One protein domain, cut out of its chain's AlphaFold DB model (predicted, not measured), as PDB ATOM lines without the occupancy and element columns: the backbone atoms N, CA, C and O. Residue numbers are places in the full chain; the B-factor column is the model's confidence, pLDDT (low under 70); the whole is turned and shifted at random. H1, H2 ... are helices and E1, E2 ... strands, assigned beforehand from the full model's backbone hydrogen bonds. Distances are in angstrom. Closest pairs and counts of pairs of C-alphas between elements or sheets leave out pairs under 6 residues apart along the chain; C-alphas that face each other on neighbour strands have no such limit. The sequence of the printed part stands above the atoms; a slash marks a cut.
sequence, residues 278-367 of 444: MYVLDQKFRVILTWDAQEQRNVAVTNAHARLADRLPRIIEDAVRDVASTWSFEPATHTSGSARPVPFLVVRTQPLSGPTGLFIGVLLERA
ATOM      1  N   MET A 278      33.968  96.102  24.228       81.88
ATOM      2  CA  MET A 278      34.860  96.472  25.319       81.88
ATOM      3  C   MET A 278      36.042  97.278  24.786       81.88
ATOM      4  O   MET A 278      36.641  96.926  23.775       81.88
ATOM      5  N   TYR A 279      36.396  98.336  25.501       87.75
ATOM      6  CA  TYR A 279      37.549  99.186  25.239       87.75
ATOM      7  C   TYR A 279      38.427  99.195  26.488       87.75
ATOM      8  O   TYR A 279      37.918  99.166  27.608       87.75
ATOM      9  N   VAL A 280      39.742  99.243  26.314       87.75
ATOM     10  CA  VAL A 280      40.693  99.469  27.405       87.75
ATOM     11  C   VAL A 280      41.413 100.770  27.125       87.75
ATOM     12  O   VAL A 280      42.016 100.914  26.060       87.75
ATOM     13  N   LEU A 281      41.344 101.702  28.071       90.12
ATOM     14  CA  LEU A 281      41.972 103.009  27.958       90.12
ATOM     15  C   LEU A 281      43.186 103.148  28.881       90.12
ATOM     16  O   LEU A 281      43.232 102.546  29.958       90.12
ATOM     17  N   ASP A 282      44.142 103.985  28.477       87.69
ATOM     18  CA  ASP A 282      45.201 104.485  29.357       87.69
ATOM     19  C   ASP A 282      44.672 105.564  30.326       87.69
ATOM     20  O   ASP A 282      43.522 106.002  30.258       87.69
ATOM     21  N   GLN A 283      45.533 106.047  31.224       85.44
ATOM     22  CA  GLN A 283      45.200 107.124  32.175       85.44
ATOM     23  C   GLN A 283      44.949 108.486  31.501       85.44
ATOM     24  O   GLN A 283      44.437 109.411  32.126       85.44
ATOM     25  N   LYS A 284      45.304 108.623  30.219       87.88
ATOM     26  CA  LYS A 284      44.999 109.781  29.368       87.88
ATOM     27  C   LYS A 284      43.725 109.547  28.538       87.88
ATOM     28  O   LYS A 284      43.403 110.362  27.670       87.88
ATOM     29  N   PHE A 285      42.967 108.487  28.838       89.38
ATOM     30  CA  PHE A 285      41.737 108.070  28.160       89.38
ATOM     31  C   PHE A 285      41.936 107.733  26.674       89.38
ATOM     32  O   PHE A 285      41.006 107.853  25.879       89.38
ATOM     33  N   ARG A 286      43.148 107.323  26.285       87.38
ATOM     34  CA  ARG A 286      43.423 106.824  24.936       87.38
ATOM     35  C   ARG A 286      43.123 105.342  24.833       87.38
ATOM     36  O   ARG A 286      43.464 104.594  25.744       87.38
ATOM     37  N   VAL A 287      42.500 104.923  23.740       85.38
ATOM     38  CA  VAL A 287      42.139 103.532  23.460       85.38
ATOM     39  C   VAL A 287      43.406 102.741  23.142       85.38
ATOM     40  O   VAL A 287      44.068 102.991  22.143       85.38
ATOM     41  N   ILE A 288      43.734 101.763  23.987       82.88
ATOM     42  CA  ILE A 288      44.869 100.850  23.773       82.88
ATOM     43  C   ILE A 288      44.392  99.534  23.168       82.88
ATOM     44  O   ILE A 288      45.059  98.971  22.304       82.88
ATOM     45  N   LEU A 289      43.251  99.020  23.636       77.56
ATOM     46  CA  LEU A 289      42.696  97.755  23.163       77.56
ATOM     47  C   LEU A 289      41.201  97.880  22.920       77.56
ATOM     48  O   LEU A 289      40.486  98.556  23.664       77.56
ATOM     49  N   THR A 290      40.735  97.139  21.923       72.12
ATOM     50  CA  THR A 290      39.318  96.929  21.653       72.12
ATOM     51  C   THR A 290      39.028  95.453  21.542       72.12
ATOM     52  O   THR A 290      39.755  94.717  20.882       72.12
ATOM     53  N   TRP A 291      37.936  95.041  22.167       65.88
ATOM     54  CA  TRP A 291      37.330  93.744  21.957       65.88
ATOM     55  C   TRP A 291      35.971  93.979  21.318       65.88
ATOM     56  O   TRP A 291      35.015  94.404  21.976       65.88
ATOM     57  N   ASP A 292      35.898  93.724  20.022       58.59
ATOM     58  CA  ASP A 292      34.635  93.551  19.332       58.59
ATOM     59  C   ASP A 292      34.553  92.066  18.937       58.59
ATOM     60  O   ASP A 292      35.519  91.470  18.472       58.59
ATOM     61  N   ALA A 293      33.427  91.411  19.214       48.62
ATOM     62  CA  ALA A 293      33.209  90.019  18.811       48.62
ATOM     63  C   ALA A 293      32.643  89.922  17.379       48.62
ATOM     64  O   ALA A 293      31.916  88.983  17.060       48.62
ATOM     65  N   GLN A 294      32.842  90.956  16.564       48.50
ATOM     66  CA  GLN A 294      32.065  91.306  15.376       48.50
ATOM     67  C   GLN A 294      32.903  91.947  14.256       48.50
ATOM     68  O   GLN A 294      32.346  92.621  13.385       48.50
ATOM     69  N   GLU A 295      34.203  91.642  14.187       45.31
ATOM     70  CA  GLU A 295      35.076  92.036  13.074       45.31
ATOM     71  C   GLU A 295      34.520  91.561  11.715       45.31
ATOM     72  O   GLU A 295      34.854  92.113  10.673       45.31
ATOM     73  N   GLN A 296      33.590  90.597  11.704       40.47
ATOM     74  CA  GLN A 296      32.921  90.103  10.498       40.47
ATOM     75  C   GLN A 296      31.665  90.890  10.070       40.47
ATOM     76  O   GLN A 296      31.311  90.825   8.894       40.47
ATOM     77  N   ARG A 297      30.992  91.655  10.951       42.91
ATOM     78  CA  ARG A 297      29.815  92.477  10.569       42.91
ATOM     79  C   ARG A 297      30.175  93.926  10.232       42.91
ATOM     80  O   ARG A 297      29.550  94.505   9.346       42.91
ATOM     81  N   ASN A 298      31.217  94.484  10.853       43.38
ATOM     82  CA  ASN A 298      31.664  95.867  10.615       43.38
ATOM     83  C   ASN A 298      32.221  96.097   9.194       43.38
ATOM     84  O   ASN A 298      32.190  97.218   8.698       43.38
ATOM     85  N   VAL A 299      32.636  95.033   8.498       44.91
ATOM     86  CA  VAL A 299      33.071  95.076   7.088       44.91
ATOM     87  C   VAL A 299      31.892  95.278   6.119       44.91
ATOM     88  O   VAL A 299      32.083  95.739   4.998       44.91
ATOM     89  N   ALA A 300      30.655  94.988   6.539       41.19
ATOM     90  CA  ALA A 300      29.467  95.146   5.695       41.19
ATOM     91  C   ALA A 300      28.845  96.554   5.761       41.19
ATOM     92  O   ALA A 300      28.036  96.907   4.899       41.19
ATOM     93  N   VAL A 301      29.209  97.358   6.771       48.88
ATOM     94  CA  VAL A 301      28.629  98.692   6.993       48.88
ATOM     95  C   VAL A 301      29.318  99.760   6.155       48.88
ATOM     96  O   VAL A 301      28.766 100.833   6.044       48.88
ATOM     97  N   THR A 302      30.421  99.477   5.463       41.94
ATOM     98  CA  THR A 302      30.967 100.349   4.413       41.94
ATOM     99  C   THR A 302      32.098  99.616   3.696       41.94
ATOM    100  O   THR A 302      32.889  98.933   4.336       41.94
ATOM    101  N   ASN A 303      32.321  99.907   2.412       45.59
ATOM    102  CA  ASN A 303      33.655  99.791   1.793       45.59
ATOM    103  C   ASN A 303      34.705 100.721   2.474       45.59
ATOM    104  O   ASN A 303      35.728 101.053   1.887       45.59
ATOM    105  N   ALA A 304      34.438 101.188   3.696       47.97
ATOM    106  CA  ALA A 304      35.191 102.150   4.470       47.97
ATOM    107  C   ALA A 304      35.646 101.461   5.751       47.97
ATOM    108  O   ALA A 304      34.869 100.873   6.505       47.97
ATOM    109  N   HIS A 305      36.949 101.528   5.944       48.53
ATOM    110  CA  HIS A 305      37.668 101.004   7.079       48.53
ATOM    111  C   HIS A 305      37.216 101.773   8.326       48.53
ATOM    112  O   HIS A 305      37.625 102.922   8.507       48.53
ATOM    113  N   ALA A 306      36.381 101.165   9.175       56.19
ATOM    114  CA  ALA A 306      36.144 101.680  10.519       56.19
ATOM    115  C   ALA A 306      37.507 101.850  11.199       56.19
ATOM    116  O   ALA A 306      38.234 100.873  11.401       56.19
ATOM    117  N   ARG A 307      37.912 103.095  11.464       59.09
ATOM    118  CA  ARG A 307      39.224 103.346  12.065       59.09
ATOM    119  C   ARG A 307      39.150 103.072  13.558       59.09
ATOM    120  O   ARG A 307      38.200 103.471  14.238       59.09
ATOM    121  N   LEU A 308      40.200 102.447  14.076       60.25
ATOM    122  CA  LEU A 308      40.472 102.483  15.499       60.25
ATOM    123  C   LEU A 308      40.922 103.908  15.832       60.25
ATOM    124  O   LEU A 308      42.016 104.320  15.448       60.25
ATOM    125  N   ALA A 309      40.053 104.692  16.465       63.94
ATOM    126  CA  ALA A 309      40.456 105.996  16.968       63.94
ATOM    127  C   ALA A 309      41.320 105.845  18.215       63.94
ATOM    128  O   ALA A 309      41.106 104.945  19.025       63.94
ATOM    129  N   ASP A 310      42.242 106.792  18.395       77.31
ATOM    130  CA  ASP A 310      43.055 106.903  19.608       77.31
ATOM    131  C   ASP A 310      42.199 107.241  20.841       77.31
ATOM    132  O   ASP A 310      42.641 107.046  21.963       77.31
ATOM    133  N   ARG A 311      40.961 107.739  20.680       84.75
ATOM    134  CA  ARG A 311      40.072 108.136  21.790       84.75
ATOM    135  C   ARG A 311      38.611 107.777  21.508       84.75
ATOM    136  O   ARG A 311      38.213 107.612  20.357       84.75
ATOM    137  N   LEU A 312      37.816 107.656  22.573       87.94
ATOM    138  CA  LEU A 312      36.365 107.454  22.479       87.94
ATOM    139  C   LEU A 312      35.653 108.753  22.050       87.94
ATOM    140  O   LEU A 312      36.204 109.839  22.240       87.94
ATOM    141  N   PRO A 313      34.412 108.678  21.525       89.19
ATOM    142  CA  PRO A 313      33.579 109.858  21.317       89.19
ATOM    143  C   PRO A 313      33.487 110.699  22.592       89.19
ATOM    144  O   PRO A 313      33.300 110.145  23.676       89.19
ATOM    145  N   ARG A 314      33.589 112.030  22.469       86.75
ATOM    146  CA  ARG A 314      33.736 112.942  23.621       86.75
ATOM    147  C   ARG A 314      32.690 112.713  24.709       86.75
ATOM    148  O   ARG A 314      33.061 112.576  25.860       86.75
ATOM    149  N   ILE A 315      31.414 112.572  24.351       85.38
ATOM    150  CA  ILE A 315      30.341 112.365  25.338       85.38
ATOM    151  C   ILE A 315      30.476 111.039  26.108       85.38
ATOM    152  O   ILE A 315      30.091 110.945  27.271       85.38
ATOM    153  N   ILE A 316      31.039 110.009  25.471       90.94
ATOM    154  CA  ILE A 316      31.341 108.725  26.108       90.94
ATOM    155  C   ILE A 316      32.571 108.888  26.997       90.94
ATOM    156  O   ILE A 316      32.566 108.433  28.134       90.94
ATOM    157  N   GLU A 317      33.616 109.551  26.502       91.00
ATOM    158  CA  GLU A 317      34.829 109.813  27.273       91.00
ATOM    159  C   GLU A 317      34.553 110.663  28.519       91.00
ATOM    160  O   GLU A 317      35.059 110.336  29.588       91.00
ATOM    161  N   ASP A 318      33.734 111.707  28.405       89.62
ATOM    162  CA  ASP A 318      33.331 112.566  29.519       89.62
ATOM    163  C   ASP A 318      32.593 111.742  30.581       89.62
ATOM    164  O   ASP A 318      32.940 111.796  31.756       89.62
ATOM    165  N   ALA A 319      31.680 110.857  30.169       89.12
ATOM    166  CA  ALA A 319      31.017 109.930  31.084       89.12
ATOM    167  C   ALA A 319      32.001 108.966  31.779       89.12
ATOM    168  O   ALA A 319      31.863 108.678  32.968       89.12
ATOM    169  N   VAL A 320      33.019 108.478  31.061       91.69
ATOM    170  CA  VAL A 320      34.089 107.655  31.648       91.69
ATOM    171  C   VAL A 320      34.934 108.474  32.624       91.69
ATOM    172  O   VAL A 320      35.290 107.969  33.686       91.69
ATOM    173  N   ARG A 321      35.246 109.729  32.286       91.44
ATOM    174  CA  ARG A 321      36.017 110.662  33.113       91.44
ATOM    175  C   ARG A 321      35.282 111.001  34.400       91.44
ATOM    176  O   ARG A 321      35.911 110.989  35.452       91.44
ATOM    177  N   ASP A 322      33.978 111.229  34.330       86.62
ATOM    178  CA  ASP A 322      33.143 111.499  35.496       86.62
ATOM    179  C   ASP A 322      33.161 110.311  36.459       86.62
ATOM    180  O   ASP A 322      33.418 110.485  37.650       86.62
ATOM    181  N   VAL A 323      32.999 109.085  35.951       86.69
ATOM    182  CA  VAL A 323      33.104 107.880  36.788       86.69
ATOM    183  C   VAL A 323      34.517 107.731  37.357       86.69
ATOM    184  O   VAL A 323      34.679 107.521  38.559       86.69
ATOM    185  N   ALA A 324      35.545 107.881  36.519       86.56
ATOM    186  CA  ALA A 324      36.940 107.745  36.926       86.56
ATOM    187  C   ALA A 324      37.399 108.848  37.897       86.56
ATOM    188  O   ALA A 324      38.338 108.631  38.655       86.56
ATOM    189  N   SER A 325      36.735 110.008  37.931       83.75
ATOM    190  CA  SER A 325      37.057 111.098  38.866       83.75
ATOM    191  C   SER A 325      36.851 110.710  40.334       83.75
ATOM    192  O   SER A 325      37.453 111.305  41.225       83.75
ATOM    193  N   THR A 326      36.034 109.682  40.588       77.44
ATOM    194  CA  THR A 326      35.783 109.140  41.931       77.44
ATOM    195  C   THR A 326      36.901 108.225  42.431       77.44
ATOM    196  O   THR A 326      36.914 107.831  43.598       77.44
ATOM    197  N   TRP A 327      37.847 107.864  41.565       81.75
ATOM    198  CA  TRP A 327      38.928 106.950  41.895       81.75
ATOM    199  C   TRP A 327      40.048 107.693  42.620       81.75
ATOM    200  O   TRP A 327      40.645 108.630  42.093       81.75
ATOM    201  N   SER A 328      40.329 107.276  43.856       66.06
ATOM    202  CA  SER A 328      41.398 107.870  44.664       66.06
ATOM    203  C   SER A 328      42.791 107.421  44.189       66.06
ATOM    204  O   SER A 328      42.922 106.650  43.242       66.06
ATOM    205  N   PHE A 329      43.869 107.855  44.845       59.12
ATOM    206  CA  PHE A 329      45.213 107.342  44.542       59.12
ATOM    207  C   PHE A 329      45.392 105.862  44.938       59.12
ATOM    208  O   PHE A 329      46.321 105.205  44.479       59.12
ATOM    209  N   GLU A 330      44.501 105.319  45.774       65.56
ATOM    210  CA  GLU A 330      44.612 103.980  46.345       65.56
ATOM    211  C   GLU A 330      43.797 102.962  45.521       65.56
ATOM    212  O   GLU A 330      42.562 102.980  45.579       65.56
ATOM    213  N   PRO A 331      44.440 102.044  44.764       63.22
ATOM    214  CA  PRO A 331      43.750 101.170  43.805       63.22
ATOM    215  C   PRO A 331      42.672 100.271  44.423       63.22
ATOM    216  O   PRO A 331      41.704  99.911  43.760       63.22
ATOM    217  N   ALA A 332      42.809  99.938  45.710       60.19
ATOM    218  CA  ALA A 332      41.838  99.139  46.457       60.19
ATOM    219  C   ALA A 332      40.480  99.839  46.647       60.19
ATOM    220  O   ALA A 332      39.482  99.181  46.932       60.19
ATOM    221  N   THR A 333      40.435 101.163  46.487       62.72
ATOM    222  CA  THR A 333      39.214 101.971  46.633       62.72
ATOM    223  C   THR A 333      38.509 102.228  45.304       62.72
ATOM    224  O   THR A 333      37.419 102.798  45.292       62.72
ATOM    225  N   HIS A 334      39.106 101.829  44.175       72.94
ATOM    226  CA  HIS A 334      38.505 102.057  42.866       72.94
ATOM    227  C   HIS A 334      37.302 101.136  42.689       72.94
ATOM    228  O   HIS A 334      37.430  99.919  42.564       72.94
ATOM    229  N   THR A 335      36.112 101.725  42.654       72.62
ATOM    230  CA  THR A 335      34.879 100.993  42.377       72.62
ATOM    231  C   THR A 335      34.501 101.134  40.914       72.62
ATOM    232  O   THR A 335      34.566 102.225  40.343       72.62
ATOM    233  N   SER A 336      34.045 100.036  40.312       81.00
ATOM    234  CA  SER A 336      33.365 100.103  39.023       81.00
ATOM    235  C   SER A 336      32.154 101.029  39.121       81.00
ATOM    236  O   SER A 336      31.443 101.032  40.127       81.00
ATOM    237  N   GLY A 337      31.893 101.777  38.058       79.25
ATOM    238  CA  GLY A 337      30.746 102.668  37.964       79.25
ATOM    239  C   GLY A 337      30.060 102.550  36.614       79.25
ATOM    240  O   GLY A 337      30.530 101.867  35.702       79.25
ATOM    241  N   SER A 338      28.915 103.205  36.493       84.38
ATOM    242  CA  SER A 338      28.181 103.283  35.237       84.38
ATOM    243  C   SER A 338      27.601 104.670  35.048       84.38
ATOM    244  O   SER A 338      27.095 105.256  36.003       84.38
ATOM    245  N   ALA A 339      27.612 105.143  33.812       82.38
ATOM    246  CA  ALA A 339      27.025 106.404  33.399       82.38
ATOM    247  C   ALA A 339      26.110 106.194  32.185       82.38
ATOM    248  O   ALA A 339      26.221 105.203  31.458       82.38
ATOM    249  N   ARG A 340      25.192 107.138  31.969       83.62
ATOM    250  CA  ARG A 340      24.249 107.131  30.845       83.62
ATOM    251  C   ARG A 340      24.351 108.462  30.090       83.62
ATOM    252  O   ARG A 340      23.535 109.346  30.334       83.62
ATOM    253  N   PRO A 341      25.370 108.636  29.224       82.44
ATOM    254  CA  PRO A 341      25.600 109.894  28.503       82.44
ATOM    255  C   PRO A 341      24.447 110.280  27.573       82.44
ATOM    256  O   PRO A 341      24.172 111.462  27.384       82.44
ATOM    257  N   VAL A 342      23.769 109.280  27.004       82.25
ATOM    258  CA  VAL A 342      22.536 109.441  26.226       82.25
ATOM    259  C   VAL A 342      21.545 108.332  26.583       82.25
ATOM    260  O   VAL A 342      21.963 107.245  26.994       82.25
ATOM    261  N   PRO A 343      20.230 108.554  26.426       79.25
ATOM    262  CA  PRO A 343      19.204 107.592  26.805       79.25
ATOM    263  C   PRO A 343      19.364 106.191  26.207       79.25
ATOM    264  O   PRO A 343      18.987 105.237  26.876       79.25
ATOM    265  N   PHE A 344      19.933 106.004  25.016       79.69
ATOM    266  CA  PHE A 344      20.122 104.660  24.443       79.69
ATOM    267  C   PHE A 344      21.421 103.942  24.858       79.69
ATOM    268  O   PHE A 344      21.581 102.763  24.537       79.69
ATOM    269  N   LEU A 345      22.348 104.608  25.557       85.00
ATOM    270  CA  LEU A 345      23.703 104.100  25.810       85.00
ATOM    271  C   LEU A 345      24.031 104.068  27.304       85.00
ATOM    272  O   LEU A 345      24.004 105.096  27.978       85.00
ATOM    273  N   VAL A 346      24.425 102.896  27.799       86.44
ATOM    274  CA  VAL A 346      25.049 102.732  29.115       86.44
ATOM    275  C   VAL A 346      26.545 102.523  28.926       86.44
ATOM    276  O   VAL A 346      26.982 101.683  28.143       86.44
ATOM    277  N   VAL A 347      27.331 103.290  29.673       89.62
ATOM    278  CA  VAL A 347      28.786 103.183  29.729       89.62
ATOM    279  C   VAL A 347      29.144 102.610  31.088       89.62
ATOM    280  O   VAL A 347      28.911 103.262  32.104       89.62
ATOM    281  N   ARG A 348      29.690 101.393  31.130       88.94
ATOM    282  CA  ARG A 348      30.273 100.848  32.362       88.94
ATOM    283  C   ARG A 348      31.767 101.065  32.362       88.94
ATOM    284  O   ARG A 348      32.434 100.737  31.386       88.94
ATOM    285  N   THR A 349      32.278 101.527  33.488       91.69
ATOM    286  CA  THR A 349      33.692 101.798  33.680       91.69
ATOM    287  C   THR A 349      34.207 100.942  34.823       91.69
ATOM    288  O   THR A 349      33.617 100.912  35.904       91.69
ATOM    289  N   GLN A 350      35.303 100.232  34.585       88.88
ATOM    290  CA  GLN A 350      35.948  99.371  35.563       88.88
ATOM    291  C   GLN A 350      37.445  99.694  35.634       88.88
ATOM    292  O   GLN A 350      38.106  99.716  34.594       88.88
ATOM    293  N   PRO A 351      38.002  99.918  36.831       89.44
ATOM    294  CA  PRO A 351      39.443 100.042  37.000       89.44
ATOM    295  C   PRO A 351      40.105  98.691  36.706       89.44
ATOM    296  O   PRO A 351      39.660  97.639  37.172       89.44
ATOM    297  N   LEU A 352      41.174  98.708  35.921       84.12
ATOM    298  CA  LEU A 352      41.971  97.533  35.587       84.12
ATOM    299  C   LEU A 352      43.410  97.774  36.036       84.12
ATOM    300  O   LEU A 352      43.981  98.829  35.780       84.12
ATOM    301  N   SER A 353      44.017  96.795  36.698       82.44
ATOM    302  CA  SER A 353      45.439  96.850  37.045       82.44
ATOM    303  C   SER A 353      46.252  96.153  35.963       82.44
ATOM    304  O   SER A 353      45.948  95.017  35.602       82.44
ATOM    305  N   GLY A 354      47.292  96.812  35.457       72.38
ATOM    306  CA  GLY A 354      48.236  96.202  34.530       72.38
ATOM    307  C   GLY A 354      49.690  96.559  34.848       72.38
ATOM    308  O   GLY A 354      49.961  97.296  35.797       72.38
ATOM    309  N   PRO A 355      50.649  96.045  34.055       70.75
ATOM    310  CA  PRO A 355      52.082  96.155  34.348       70.75
ATOM    311  C   PRO A 355      52.597  97.595  34.437       70.75
ATOM    312  O   PRO A 355      53.567  97.865  35.136       70.75
ATOM    313  N   THR A 356      51.948  98.522  33.730       71.44
ATOM    314  CA  THR A 356      52.312  99.945  33.689       71.44
ATOM    315  C   THR A 356      51.386 100.819  34.540       71.44
ATOM    316  O   THR A 356      51.373 102.036  34.372       71.44
ATOM    317  N   GLY A 357      50.598 100.220  35.440       77.06
ATOM    318  CA  GLY A 357      49.695 100.922  36.353       77.06
ATOM    319  C   GLY A 357      48.212 100.744  36.023       77.06
ATOM    320  O   GLY A 357      47.793  99.709  35.503       77.06
ATOM    321  N   LEU A 358      47.409 101.747  36.387       82.88
ATOM    322  CA  LEU A 358      45.958 101.751  36.204       82.88
ATOM    323  C   LEU A 358      45.576 101.903  34.726       82.88
ATOM    324  O   LEU A 358      46.063 102.804  34.045       82.88
ATOM    325  N   PHE A 359      44.647 101.065  34.290       87.88
ATOM    326  CA  PHE A 359      43.926 101.137  33.027       87.88
ATOM    327  C   PHE A 359      42.428 101.263  33.293       87.88
ATOM    328  O   PHE A 359      41.935 100.953  34.379       87.88
ATOM    329  N   ILE A 360      41.692 101.694  32.275       91.00
ATOM    330  CA  ILE A 360      40.257 101.945  32.363       91.00
ATOM    331  C   ILE A 360      39.544 100.993  31.407       91.00
ATOM    332  O   ILE A 360      39.589 101.171  30.194       91.00
ATOM    333  N   GLY A 361      38.894  99.964  31.939       89.69
ATOM    334  CA  GLY A 361      37.989  99.120  31.167       89.69
ATOM    335  C   GLY A 361      36.673  99.850  30.927       89.69
ATOM    336  O   GLY A 361      36.063 100.342  31.874       89.69
ATOM    337  N   VAL A 362      36.227  99.914  29.678       90.88
ATOM    338  CA  VAL A 362      34.977 100.560  29.272       90.88
ATOM    339  C   VAL A 362      34.124  99.570  28.497       90.88
ATOM    340  O   VAL A 362      34.575  98.985  27.516       90.88
ATOM    341  N   LEU A 363      32.878  99.398  28.923       88.50
ATOM    342  CA  LEU A 363      31.885  98.579  28.241       88.50
ATOM    343  C   LEU A 363      30.779  99.482  27.704       88.50
ATOM    344  O   LEU A 363      30.168 100.227  28.474       88.50
ATOM    345  N   LEU A 364      30.515  99.396  26.401       87.12
ATOM    346  CA  LEU A 364      29.376 100.067  25.781       87.12
ATOM    347  C   LEU A 364      28.218  99.083  25.673       87.12
ATOM    348  O   LEU A 364      28.251  98.129  24.888       87.12
ATOM    349  N   GLU A 365      27.192  99.334  26.471       81.56
ATOM    350  CA  GLU A 365      25.993  98.519  26.545       81.56
ATOM    351  C   GLU A 365      24.796  99.307  26.039       81.56
ATOM    352  O   GLU A 365      24.687 100.525  26.198       81.56
ATOM    353  N   ARG A 366      23.853  98.583  25.445       77.50
ATOM    354  CA  ARG A 366      22.550  99.154  25.163       77.50
ATOM    355  C   ARG A 366      21.911  99.535  26.489       77.50
ATOM    356  O   ARG A 366      21.845  98.704  27.395       77.50
ATOM    357  N   ALA A 367      21.415 100.760  26.602       71.81
ATOM    358  CA  ALA A 367      20.507 101.047  27.694       71.81
ATOM    359  C   ALA A 367      19.293 100.130  27.526       71.81
ATOM    360  O   ALA A 367      18.747 100.061  26.419       71.81
TER     361      ALA A 367
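AT A GLANCE: This is residues 278 to 367 of the 444 residues of the protein "LuxR family transcriptional regulator" of bacterium (UniProt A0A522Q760). A strongly twisted sheet of five strands forms a wall, with the single helix H1 packed over one face, mainly over E3 and E4, and no named helix on the other face. Two long loops reach away from this body, residues 292 to 313 and residues 325 to 336; of the first, residues 299 to 305 stick out. The printed part has 90 residues, with one named helix and five named strands in the order E1, E2, H1, E3, E4, E5, and its class is mixed, helices and strands. The sheet's order is E2, E1, E5, E4, E3, antiparallel throughout. The whole is compact, with a radius of gyration of the C-alphas of 14.0 A, and spans 46 by 33 by 20 A.

HOW THE PARTS SIT: E1, residues 278 to 281, and E2, residues 287 to 291, form a hairpin; N 280 and O 289 are 2.8 A apart, within hydrogen-bond range. After them H1, residues 314 to 324, is on the sheet, in two layers, a helix on one face of a sheet. E3, residues 337 to 342, E4, residues 345 to 354, and E5, residues 357 to 366, form a meander, each strand the antiparallel neighbour of the one before. The closest C-alphas of H1 and E3 are those of Ala 319 and Ala 339, 5.8 A apart; those of H1 and E4 are Val 320 and Thr 349, 6.2 A apart. In the hairpin of E3 and E4, N 339 and O 347 are 2.9 A apart, within hydrogen-bond range. In the hairpin of E4 and E5, N 350 and O 361 are within that range at 2.8 A. E5 is also the antiparallel neighbour of E1, at 149 degrees between their directions, with N 279 and O 362 at 2.8 A, within hydrogen-bond range. E2 and E3 are the edge strands and are apart. In H1 every O i to N i+4 pair is within hydrogen-bond range.

IN THESE COORDINATES: E1 begins at C-alpha 278, (34.860, 96.472, 25.319), and is followed by E2. H1 runs 14.6 A from its first to its last C-alpha and begins at C-alpha 314, (33.736, 112.942, 23.621). E3 is 15.8 A long, E4 27.2 A and E5 29.4 A. E5 ends at C-alpha 366, (22.550, 99.154, 25.163).

THE WHOLE: The two C-alphas farthest apart are those of Asn 303 and Glu 330, 46.1 A. The printed part has no cut. The links from E2 to H1 and from H1 to E3 are long; the other three are tight. Residues 291 to 309 and 328 to 333 have a pLDDT under 70 in this model, and the mean of the printed part is 75.5.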